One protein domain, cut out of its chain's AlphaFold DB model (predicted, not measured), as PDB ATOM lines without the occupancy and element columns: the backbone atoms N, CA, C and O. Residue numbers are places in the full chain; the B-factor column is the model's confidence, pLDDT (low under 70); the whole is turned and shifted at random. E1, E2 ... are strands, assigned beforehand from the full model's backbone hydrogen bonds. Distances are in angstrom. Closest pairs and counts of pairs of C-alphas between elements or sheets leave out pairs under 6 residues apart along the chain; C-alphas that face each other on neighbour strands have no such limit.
ATOM      1  N   THR A 167     290.679 162.766 313.818       84.38
ATOM      2  CA  THR A 167     291.897 163.541 313.542       84.38
ATOM      3  C   THR A 167     292.305 164.377 314.764       84.38
ATOM      4  O   THR A 167     293.477 164.693 314.953       84.38
ATOM      5  N   THR A 168     291.340 164.673 315.635       86.44
ATOM      6  CA  THR A 168     291.450 165.396 316.907       86.44
ATOM      7  C   THR A 168     291.441 164.433 318.104       86.44
ATOM      8  O   THR A 168     291.651 163.233 317.947       86.44
ATOM      9  N   CYS A 169     291.216 164.940 319.317       89.62
ATOM     10  CA  CYS A 169     291.113 164.133 320.529       89.62
ATOM     11  C   CYS A 169     289.688 163.614 320.821       89.62
ATOM     12  O   CYS A 169     288.694 164.092 320.266       89.62
ATOM     13  N   VAL A 170     289.598 162.642 321.734       91.50
ATOM     14  CA  VAL A 170     288.374 161.964 322.176       91.50
ATOM     15  C   VAL A 170     288.007 162.391 323.598       91.50
ATOM     16  O   VAL A 170     288.837 162.364 324.511       91.50
ATOM     17  N   LEU A 171     286.745 162.776 323.794       88.62
ATOM     18  CA  LEU A 171     286.181 163.111 325.102       88.62
ATOM     19  C   LEU A 171     285.877 161.852 325.934       88.62
ATOM     20  O   LEU A 171     285.640 160.776 325.373       88.62
ATOM     21  N   PRO A 172     285.775 161.976 327.271       83.56
ATOM     22  CA  PRO A 172     285.202 160.925 328.109       83.56
ATOM     23  C   PRO A 172     283.793 160.571 327.605       83.56
ATOM     24  O   PRO A 172     282.889 161.401 327.650       83.56
ATOM     25  N   GLY A 173     283.618 159.356 327.079       82.19
ATOM     26  CA  GLY A 173     282.382 158.927 326.408       82.19
ATOM     27  C   GLY A 173     282.520 158.648 324.907       82.19
ATOM     28  O   GLY A 173     281.535 158.274 324.280       82.19
ATOM     29  N   GLY A 174     283.721 158.787 324.332       83.62
ATOM     30  CA  GLY A 174     284.034 158.296 322.983       83.62
ATOM     31  C   GLY A 174     283.723 159.265 321.839       83.62
ATOM     32  O   GLY A 174     283.945 158.926 320.682       83.62
ATOM     33  N   GLY A 175     283.232 160.473 322.130       87.75
ATOM     34  CA  GLY A 175     282.983 161.491 321.108       87.75
ATOM     35  C   GLY A 175     284.266 162.188 320.652       87.75
ATOM     36  O   GLY A 175     285.025 162.676 321.491       87.75
ATOM     37  N   CYS A 176     284.483 162.286 319.336       87.75
ATOM     38  CA  CYS A 176     285.534 163.132 318.766       87.75
ATOM     39  C   CYS A 176     285.215 164.615 318.990       87.75
ATOM     40  O   CYS A 176     284.071 165.052 318.832       87.75
ATOM     41  N   VAL A 177     286.237 165.417 319.269       87.62
ATOM     42  CA  VAL A 177     286.099 166.875 319.312       87.62
ATOM     43  C   VAL A 177     286.195 167.446 317.897       87.62
ATOM     44  O   VAL A 177     287.180 167.223 317.210       87.62
ATOM     45  N   ALA A 178     285.210 168.224 317.446       80.88
ATOM     46  CA  ALA A 178     285.224 168.781 316.085       80.88
ATOM     47  C   ALA A 178     286.366 169.791 315.840       80.88
ATOM     48  O   ALA A 178     286.823 169.957 314.712       80.88
ATOM     49  N   THR A 179     286.833 170.481 316.884       82.75
ATOM     50  CA  THR A 179     287.928 171.459 316.807       82.75
ATOM     51  C   THR A 179     288.672 171.510 318.133       82.75
ATOM     52  O   THR A 179     288.046 171.631 319.186       82.75
ATOM     53  N   THR A 180     290.000 171.423 318.097       86.00
ATOM     54  CA  THR A 180     290.810 171.495 319.314       86.00
ATOM     55  C   THR A 180     290.648 172.848 320.005       86.00
ATOM     56  O   THR A 180     290.490 173.893 319.374       86.00
ATOM     57  N   SER A 181     290.665 172.832 321.333       91.62
ATOM     58  CA  SER A 181     290.565 174.035 322.159       91.62
ATOM     59  C   SER A 181     291.489 173.924 323.365       91.62
ATOM     60  O   SER A 181     292.015 172.850 323.651       91.62
ATOM     61  N   ALA A 182     291.680 175.019 324.103       91.06
ATOM     62  CA  ALA A 182     292.515 175.011 325.304       91.06
ATOM     63  C   ALA A 182     292.051 173.982 326.352       91.06
ATOM     64  O   ALA A 182     292.891 173.410 327.031       91.06
ATOM     65  N   VAL A 183     290.745 173.707 326.445       93.44
ATOM     66  CA  VAL A 183     290.164 172.744 327.402       93.44
ATOM     67  C   VAL A 183     289.940 171.347 326.807       93.44
ATOM     68  O   VAL A 183     289.524 170.428 327.505       93.44
ATOM     69  N   ALA A 184     290.194 171.183 325.508       93.25
ATOM     70  CA  ALA A 184     290.069 169.920 324.793       93.25
ATOM     71  C   ALA A 184     291.113 169.869 323.669       93.25
ATOM     72  O   ALA A 184     290.809 170.081 322.491       93.25
ATOM     73  N   CYS A 185     292.364 169.666 324.071       94.25
ATOM     74  CA  CYS A 185     293.529 169.640 323.202       94.25
ATOM     75  C   CYS A 185     294.006 168.210 322.949       94.25
ATOM     76  O   CYS A 185     293.909 167.348 323.820       94.25
ATOM     77  N   GLY A 186     294.536 167.963 321.758       90.94
ATOM     78  CA  GLY A 186     295.063 166.665 321.353       90.94
ATOM     79  C   GLY A 186     294.704 166.332 319.909       90.94
ATOM     80  O   GLY A 186     293.929 167.037 319.263       90.94
ATOM     81  N   GLY A 187     295.271 165.242 319.410       88.75
ATOM     82  CA  GLY A 187     295.070 164.755 318.050       88.75
ATOM     83  C   GLY A 187     295.053 163.234 317.990       88.75
ATOM     84  O   GLY A 187     295.288 162.560 318.997       88.75
ATOM     85  N   SER A 188     294.802 162.705 316.795       85.88
ATOM     86  CA  SER A 188     294.971 161.281 316.474       85.88
ATOM     87  C   SER A 188     294.122 160.322 317.318       85.88
ATOM     88  O   SER A 188     294.555 159.214 317.629       85.88
ATOM     89  N   GLY A 189     292.934 160.746 317.744       85.12
ATOM     90  CA  GLY A 189     292.014 159.915 318.516       85.12
ATOM     91  C   GLY A 189     292.447 159.659 319.958       85.12
ATOM     92  O   GLY A 189     291.826 158.849 320.643       85.12
ATOM     93  N   LEU A 190     293.492 160.335 320.444       88.75
ATOM     94  CA  LEU A 190     293.917 160.239 321.839       88.75
ATOM     95  C   LEU A 190     292.951 160.990 322.761       88.75
ATOM     96  O   LEU A 190     292.197 161.854 322.322       88.75
ATOM     97  N   ALA A 191     292.984 160.688 324.059       90.81
ATOM     98  CA  ALA A 191     292.168 161.396 325.040       90.81
ATOM     99  C   ALA A 191     292.491 162.901 325.063       90.81
ATOM    100  O   ALA A 191     293.659 163.293 325.012       90.81
ATOM    101  N   CYS A 192     291.457 163.739 325.158       93.12
ATOM    102  CA  CYS A 192     291.644 165.183 325.257       93.12
ATOM    103  C   CYS A 192     292.344 165.590 326.559       93.12
ATOM    104  O   CYS A 192     292.053 165.063 327.634       93.12
ATOM    105  N   VAL A 193     293.216 166.588 326.450       94.50
ATOM    106  CA  VAL A 193     293.911 167.236 327.562       94.50
ATOM    107  C   VAL A 193     293.404 168.668 327.707       94.50
ATOM    108  O   VAL A 193     293.284 169.393 326.721       94.50
ATOM    109  N   ASP A 194     293.137 169.089 328.940       95.00
ATOM    110  CA  ASP A 194     292.891 170.491 329.264       95.00
ATOM    111  C   ASP A 194     294.232 171.183 329.544       95.00
ATOM    112  O   ASP A 194     294.861 170.969 330.580       95.00
ATOM    113  N   CYS A 195     294.683 172.010 328.603       95.19
ATOM    114  CA  CYS A 195     295.935 172.754 328.692       95.19
ATOM    115  C   CYS A 195     295.938 173.815 329.794       95.19
ATOM    116  O   CYS A 195     297.010 174.273 330.181       95.19
ATOM    117  N   THR A 196     294.765 174.224 330.278       94.62
ATOM    118  CA  THR A 196     294.641 175.227 331.341       94.62
ATOM    119  C   THR A 196     294.860 174.619 332.727       94.62
ATOM    120  O   THR A 196     295.210 175.330 333.675       94.62
ATOM    121  N   VAL A 197     294.742 173.291 332.850       92.88
ATOM    122  CA  VAL A 197     295.020 172.574 334.096       92.88
ATOM    123  C   VAL A 197     296.510 172.666 334.425       92.88
ATOM    124  O   VAL A 197     297.382 172.327 333.628       92.88
ATOM    125  N   GLY A 198     296.807 173.149 335.632       87.88
ATOM    126  CA  GLY A 198     298.175 173.392 336.094       87.88
ATOM    127  C   GLY A 198     298.772 174.723 335.630       87.88
ATOM    128  O   GLY A 198     299.910 175.009 335.978       87.88
ATOM    129  N   GLY A 199     298.037 175.538 334.861       93.62
ATOM    130  CA  GLY A 199     298.397 176.930 334.565       93.62
ATOM    131  C   GLY A 199     299.643 177.134 333.698       93.62
ATOM    132  O   GLY A 199     300.057 178.270 333.507       93.62
ATOM    133  N   ARG A 200     300.255 176.075 333.154       95.81
ATOM    134  CA  ARG A 200     301.491 176.139 332.341       95.81
ATOM    135  C   ARG A 200     301.247 176.411 330.859       95.81
ATOM    136  O   ARG A 200     302.194 176.640 330.109       95.81
ATOM    137  N   ALA A 201     299.999 176.364 330.421       97.06
ATOM    138  CA  ALA A 201     299.587 176.630 329.055       97.06
ATOM    139  C   ALA A 201     298.175 177.227 329.053       97.06
ATOM    140  O   ALA A 201     297.448 177.176 330.043       97.06
ATOM    141  N   ASN A 202     297.800 177.822 327.929       95.56
ATOM    142  CA  ASN A 202     296.476 178.415 327.728       95.56
ATOM    143  C   ASN A 202     295.978 178.306 326.280       95.56
ATOM    144  O   ASN A 202     294.866 178.736 325.983       95.56
ATOM    145  N   VAL A 203     296.779 177.731 325.381       95.00
ATOM    146  CA  VAL A 203     296.454 177.544 323.967       95.00
ATOM    147  C   VAL A 203     296.708 176.091 323.578       95.00
ATOM    148  O   VAL A 203     297.679 175.481 324.023       95.00
ATOM    149  N   CYS A 204     295.847 175.547 322.719       95.19
ATOM    150  CA  CYS A 204     296.118 174.312 321.991       95.19
ATOM    151  C   CYS A 204     296.644 174.663 320.598       95.19
ATOM    152  O   CYS A 204     296.006 175.426 319.873       95.19
ATOM    153  N   THR A 205     297.809 174.145 320.225       92.50
ATOM    154  CA  THR A 205     298.387 174.368 318.897       92.50
ATOM    155  C   THR A 205     297.624 173.582 317.830       92.50
ATOM    156  O   THR A 205     296.918 172.617 318.128       92.50
ATOM    157  N   ALA A 206     297.818 173.945 316.559       87.19
ATOM    158  CA  ALA A 206     297.257 173.201 315.426       87.19
ATOM    159  C   ALA A 206     297.722 171.730 315.381       87.19
ATOM    160  O   ALA A 206     297.012 170.877 314.863       87.19
ATOM    161  N   ALA A 207     298.883 171.424 315.969       86.06
ATOM    162  CA  ALA A 207     299.395 170.061 316.108       86.06
ATOM    163  C   ALA A 207     298.776 169.290 317.294       86.06
ATOM    164  O   ALA A 207     299.176 168.160 317.561       86.06
ATOM    165  N   GLY A 208     297.841 169.891 318.041       89.50
ATOM    166  CA  GLY A 208     297.214 169.267 319.206       89.50
ATOM    167  C   GLY A 208     298.089 169.264 320.464       89.50
ATOM    168  O   GLY A 208     297.871 168.435 321.342       89.50
ATOM    169  N   ALA A 209     299.075 170.162 320.569       92.62
ATOM    170  CA  ALA A 209     299.937 170.285 321.748       92.62
ATOM    171  C   ALA A 209     299.582 171.519 322.591       92.62
ATOM    172  O   ALA A 209     299.225 172.565 322.053       92.62
ATOM    173  N   CYS A 210     299.733 171.430 323.911       96.06
ATOM    174  CA  CYS A 210     299.550 172.582 324.793       96.06
ATOM    175  C   CYS A 210     300.698 173.590 324.649       96.06
ATOM    176  O   CYS A 210     301.866 173.211 324.601       96.06
ATOM    177  N   SER A 211     300.368 174.879 324.618       96.19
ATOM    178  CA  SER A 211     301.315 175.989 324.501       96.19
ATOM    179  C   SER A 211     300.927 177.141 325.422       96.19
ATOM    180  O   SER A 211     299.741 177.391 325.660       96.19
ATOM    181  N   CYS A 212     301.928 177.865 325.926       96.94
ATOM    182  CA  CYS A 212     301.710 179.188 326.496       96.94
ATOM    183  C   CYS A 212     301.750 180.239 325.384       96.94
ATOM    184  O   CYS A 212     302.814 180.526 324.823       96.94
ATOM    185  N   GLY A 213     300.585 180.781 325.030       93.44
ATOM    186  CA  GLY A 213     300.434 181.695 323.907       93.44
ATOM    187  C   GLY A 213     301.056 181.131 322.630       93.44
ATOM    188  O   GLY A 213     300.782 179.998 322.225       93.44
ATOM    189  N   THR A 214     301.954 181.911 322.029       90.81
ATOM    190  CA  THR A 214     302.632 181.595 320.765       90.81
ATOM    191  C   THR A 214     303.999 180.921 320.924       90.81
ATOM    192  O   THR A 214     304.679 180.717 319.921       90.81
ATOM    193  N   ARG A 215     304.428 180.546 322.144       90.44
ATOM    194  CA  ARG A 215     305.747 179.904 322.358       90.44
ATOM    195  C   ARG A 215     305.882 178.547 321.657       90.44
ATOM    196  O   ARG A 215     306.996 178.124 321.371       90.44
ATOM    197  N   GLY A 216     304.766 177.859 321.412       88.19
ATOM    198  CA  GLY A 216     304.725 176.521 320.817       88.19
ATOM    199  C   GLY A 216     304.890 175.385 321.830       88.19
ATOM    200  O   GLY A 216     304.697 174.226 321.471       88.19
ATOM    201  N   THR A 217     305.198 175.700 323.090       94.12
ATOM    202  CA  THR A 217     305.350 174.742 324.192       94.12
ATOM    203  C   THR A 217     304.762 175.296 325.497       94.12
ATOM    204  O   THR A 217     304.588 176.516 325.631       94.12
ATOM    205  N   PRO A 218     304.428 174.433 326.477       95.69
ATOM    206  CA  PRO A 218     304.059 174.878 327.819       95.69
ATOM    207  C   PRO A 218     305.249 175.540 328.530       95.69
ATOM    208  O   PRO A 218     306.406 175.309 328.175       95.69
ATOM    209  N   CYS A 219     304.968 176.316 329.575       96.62
ATOM    210  CA  CYS A 219     305.989 176.829 330.493       96.62
ATOM    211  C   CYS A 219     306.775 175.700 331.164       96.62
ATOM    212  O   CYS A 219     306.289 174.577 331.220       96.62
ATOM    213  N   GLY A 220     307.972 175.970 331.683       93.94
ATOM    214  CA  GLY A 220     308.776 175.021 332.454       93.94
ATOM    215  C   GLY A 220     308.101 174.563 333.752       93.94
ATOM    216  O   GLY A 220     306.985 174.965 334.082       93.94
ATOM    217  N   GLU A 221     308.746 173.657 334.481       94.19
ATOM    218  CA  GLU A 221     308.314 173.319 335.841       94.19
ATOM    219  C   GLU A 221     308.530 174.523 336.770       94.19
ATOM    220  O   GLU A 221     309.557 175.192 336.681       94.19
ATOM    221  N   GLY A 222     307.569 174.802 337.655       95.06
ATOM    222  CA  GLY A 222     307.628 175.972 338.539       95.06
ATOM    223  C   GLY A 222     307.359 177.313 337.848       95.06
ATOM    224  O   GLY A 222     307.604 178.364 338.433       95.06
ATOM    225  N   GLU A 223     306.879 177.293 336.607       96.75
ATOM    226  CA  GLU A 223     306.455 178.477 335.858       96.75
ATOM    227  C   GLU A 223     304.947 178.419 335.588       96.75
ATOM    228  O   GLU A 223     304.375 177.338 335.439       96.75
ATOM    229  N   ARG A 224     304.309 179.583 335.452       96.12
ATOM    230  CA  ARG A 224     302.924 179.728 334.992       96.12
ATOM    231  C   ARG A 224     302.862 180.539 333.705       96.12
ATOM    232  O   ARG A 224     303.685 181.421 333.464       96.12
ATOM    233  N   CYS A 225     301.857 180.260 332.893       97.19
ATOM    234  CA  CYS A 225     301.547 181.020 331.699       97.19
ATOM    235  C   CYS A 225     300.682 182.227 332.065       97.19
ATOM    236  O   CYS A 225     299.528 182.070 332.466       97.19
ATOM    237  N   ASP A 226     301.230 183.426 331.902       95.50
ATOM    238  CA  ASP A 226     300.516 184.686 332.064       95.50
ATOM    239  C   ASP A 226     300.365 185.361 330.693       95.50
ATOM    240  O   ASP A 226     301.301 185.933 330.124       95.50
ATOM    241  N   GLY A 227     299.185 185.204 330.091       91.44
ATOM    242  CA  GLY A 227     298.929 185.636 328.719       91.44
ATOM    243  C   GLY A 227     299.758 184.849 327.699       91.44
ATOM    244  O   GLY A 227     299.420 183.719 327.369       91.44
ATOM    245  N   ASN A 228     300.823 185.451 327.168       92.44
ATOM    246  CA  ASN A 228     301.699 184.825 326.163       92.44
ATOM    247  C   ASN A 228     303.122 184.569 326.686       92.44
ATOM    248  O   ASN A 228     304.014 184.226 325.907       92.44
ATOM    249  N   VAL A 229     303.353 184.788 327.981       94.38
ATOM    250  CA  VAL A 229     304.680 184.743 328.596       94.38
ATOM    251  C   VAL A 229     304.663 183.757 329.750       94.38
ATOM    252  O   VAL A 229     303.704 183.689 330.514       94.38
ATOM    253  N   CYS A 230     305.741 182.992 329.875       96.56
ATOM    254  CA  CYS A 230     305.956 182.173 331.053       96.56
ATOM    255  C   CYS A 230     306.672 182.998 332.104       96.56
ATOM    256  O   CYS A 230     307.684 183.640 331.818       96.56
ATOM    257  N   VAL A 231     306.090 183.003 333.292       96.62
ATOM    258  CA  VAL A 231     306.613 183.694 334.458       96.62
ATOM    259  C   VAL A 231     306.870 182.664 335.540       96.62
ATOM    260  O   VAL A 231     306.105 181.710 335.694       96.62
ATOM    261  N   CYS A 232     307.934 182.856 336.304       97.56
ATOM    262  CA  CYS A 232     308.216 182.027 337.457       97.56
ATOM    263  C   CYS A 232     307.053 182.132 338.450       97.56
ATOM    264  O   CYS A 232     306.570 183.226 338.768       97.56
ATOM    265  N   ASP A 233     306.585 180.984 338.918       96.44
ATOM    266  CA  ASP A 233     305.520 180.889 339.896       96.44
ATOM    267  C   ASP A 233     306.121 180.566 341.271       96.44
ATOM    268  O   ASP A 233     306.584 179.441 341.487       96.44
ATOM    269  N   PRO A 234     306.120 181.524 342.217       95.06
ATOM    270  CA  PRO A 234     306.722 181.313 343.525       95.06
ATOM    271  C   PRO A 234     306.086 180.166 344.318       95.06
ATOM    272  O   PRO A 234     306.760 179.560 345.148       95.06
TER     273      PRO A 234
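This is residues 167 to 234 of the 303 residues of an uncharacterized protein of Pyxidicoccus fallax (UniProt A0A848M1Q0). This is an elongated piece with little regular structure: a long unnamed stretch of loops, residues 167 to 222, ends in a small two-stranded hairpin, E1 and E2, at one end of the long axis. Within the loops, residues 203 to 204 pair with residues 210 to 211, antiparallel. The printed part has 68 residues, no named helix and two named strands, E1 then E2, antiparallel; the class is all strand, though the strands hold only 8 residues. It is compact, with a radius of gyration of the C-alphas of 12.2 A, and spans 38 by 20 by 15 A.

The printed part begins at C-alpha 167, (291.897, 163.541, 313.542). E1, residues 223 to 226, is 9.4 A long and begins at (306.455, 178.477, 335.858). E2, residues 229 to 232, is 9.9 A long and ends at (308.216, 182.027, 337.457).

E1 and E2 form a hairpin with a tight link of 2 residues, antiparallel at 141 degrees. C-alphas 223 and 232 face each other at 4.3 A. N 224 and O 231, 2.8 A apart, are within hydrogen-bond range.

The C-alphas farthest apart, those of Gly 174 and Pro 234, are 38.3 A apart. The printed part has no cut. Its mean pLDDT is 91.7, and no printed residue is under 70.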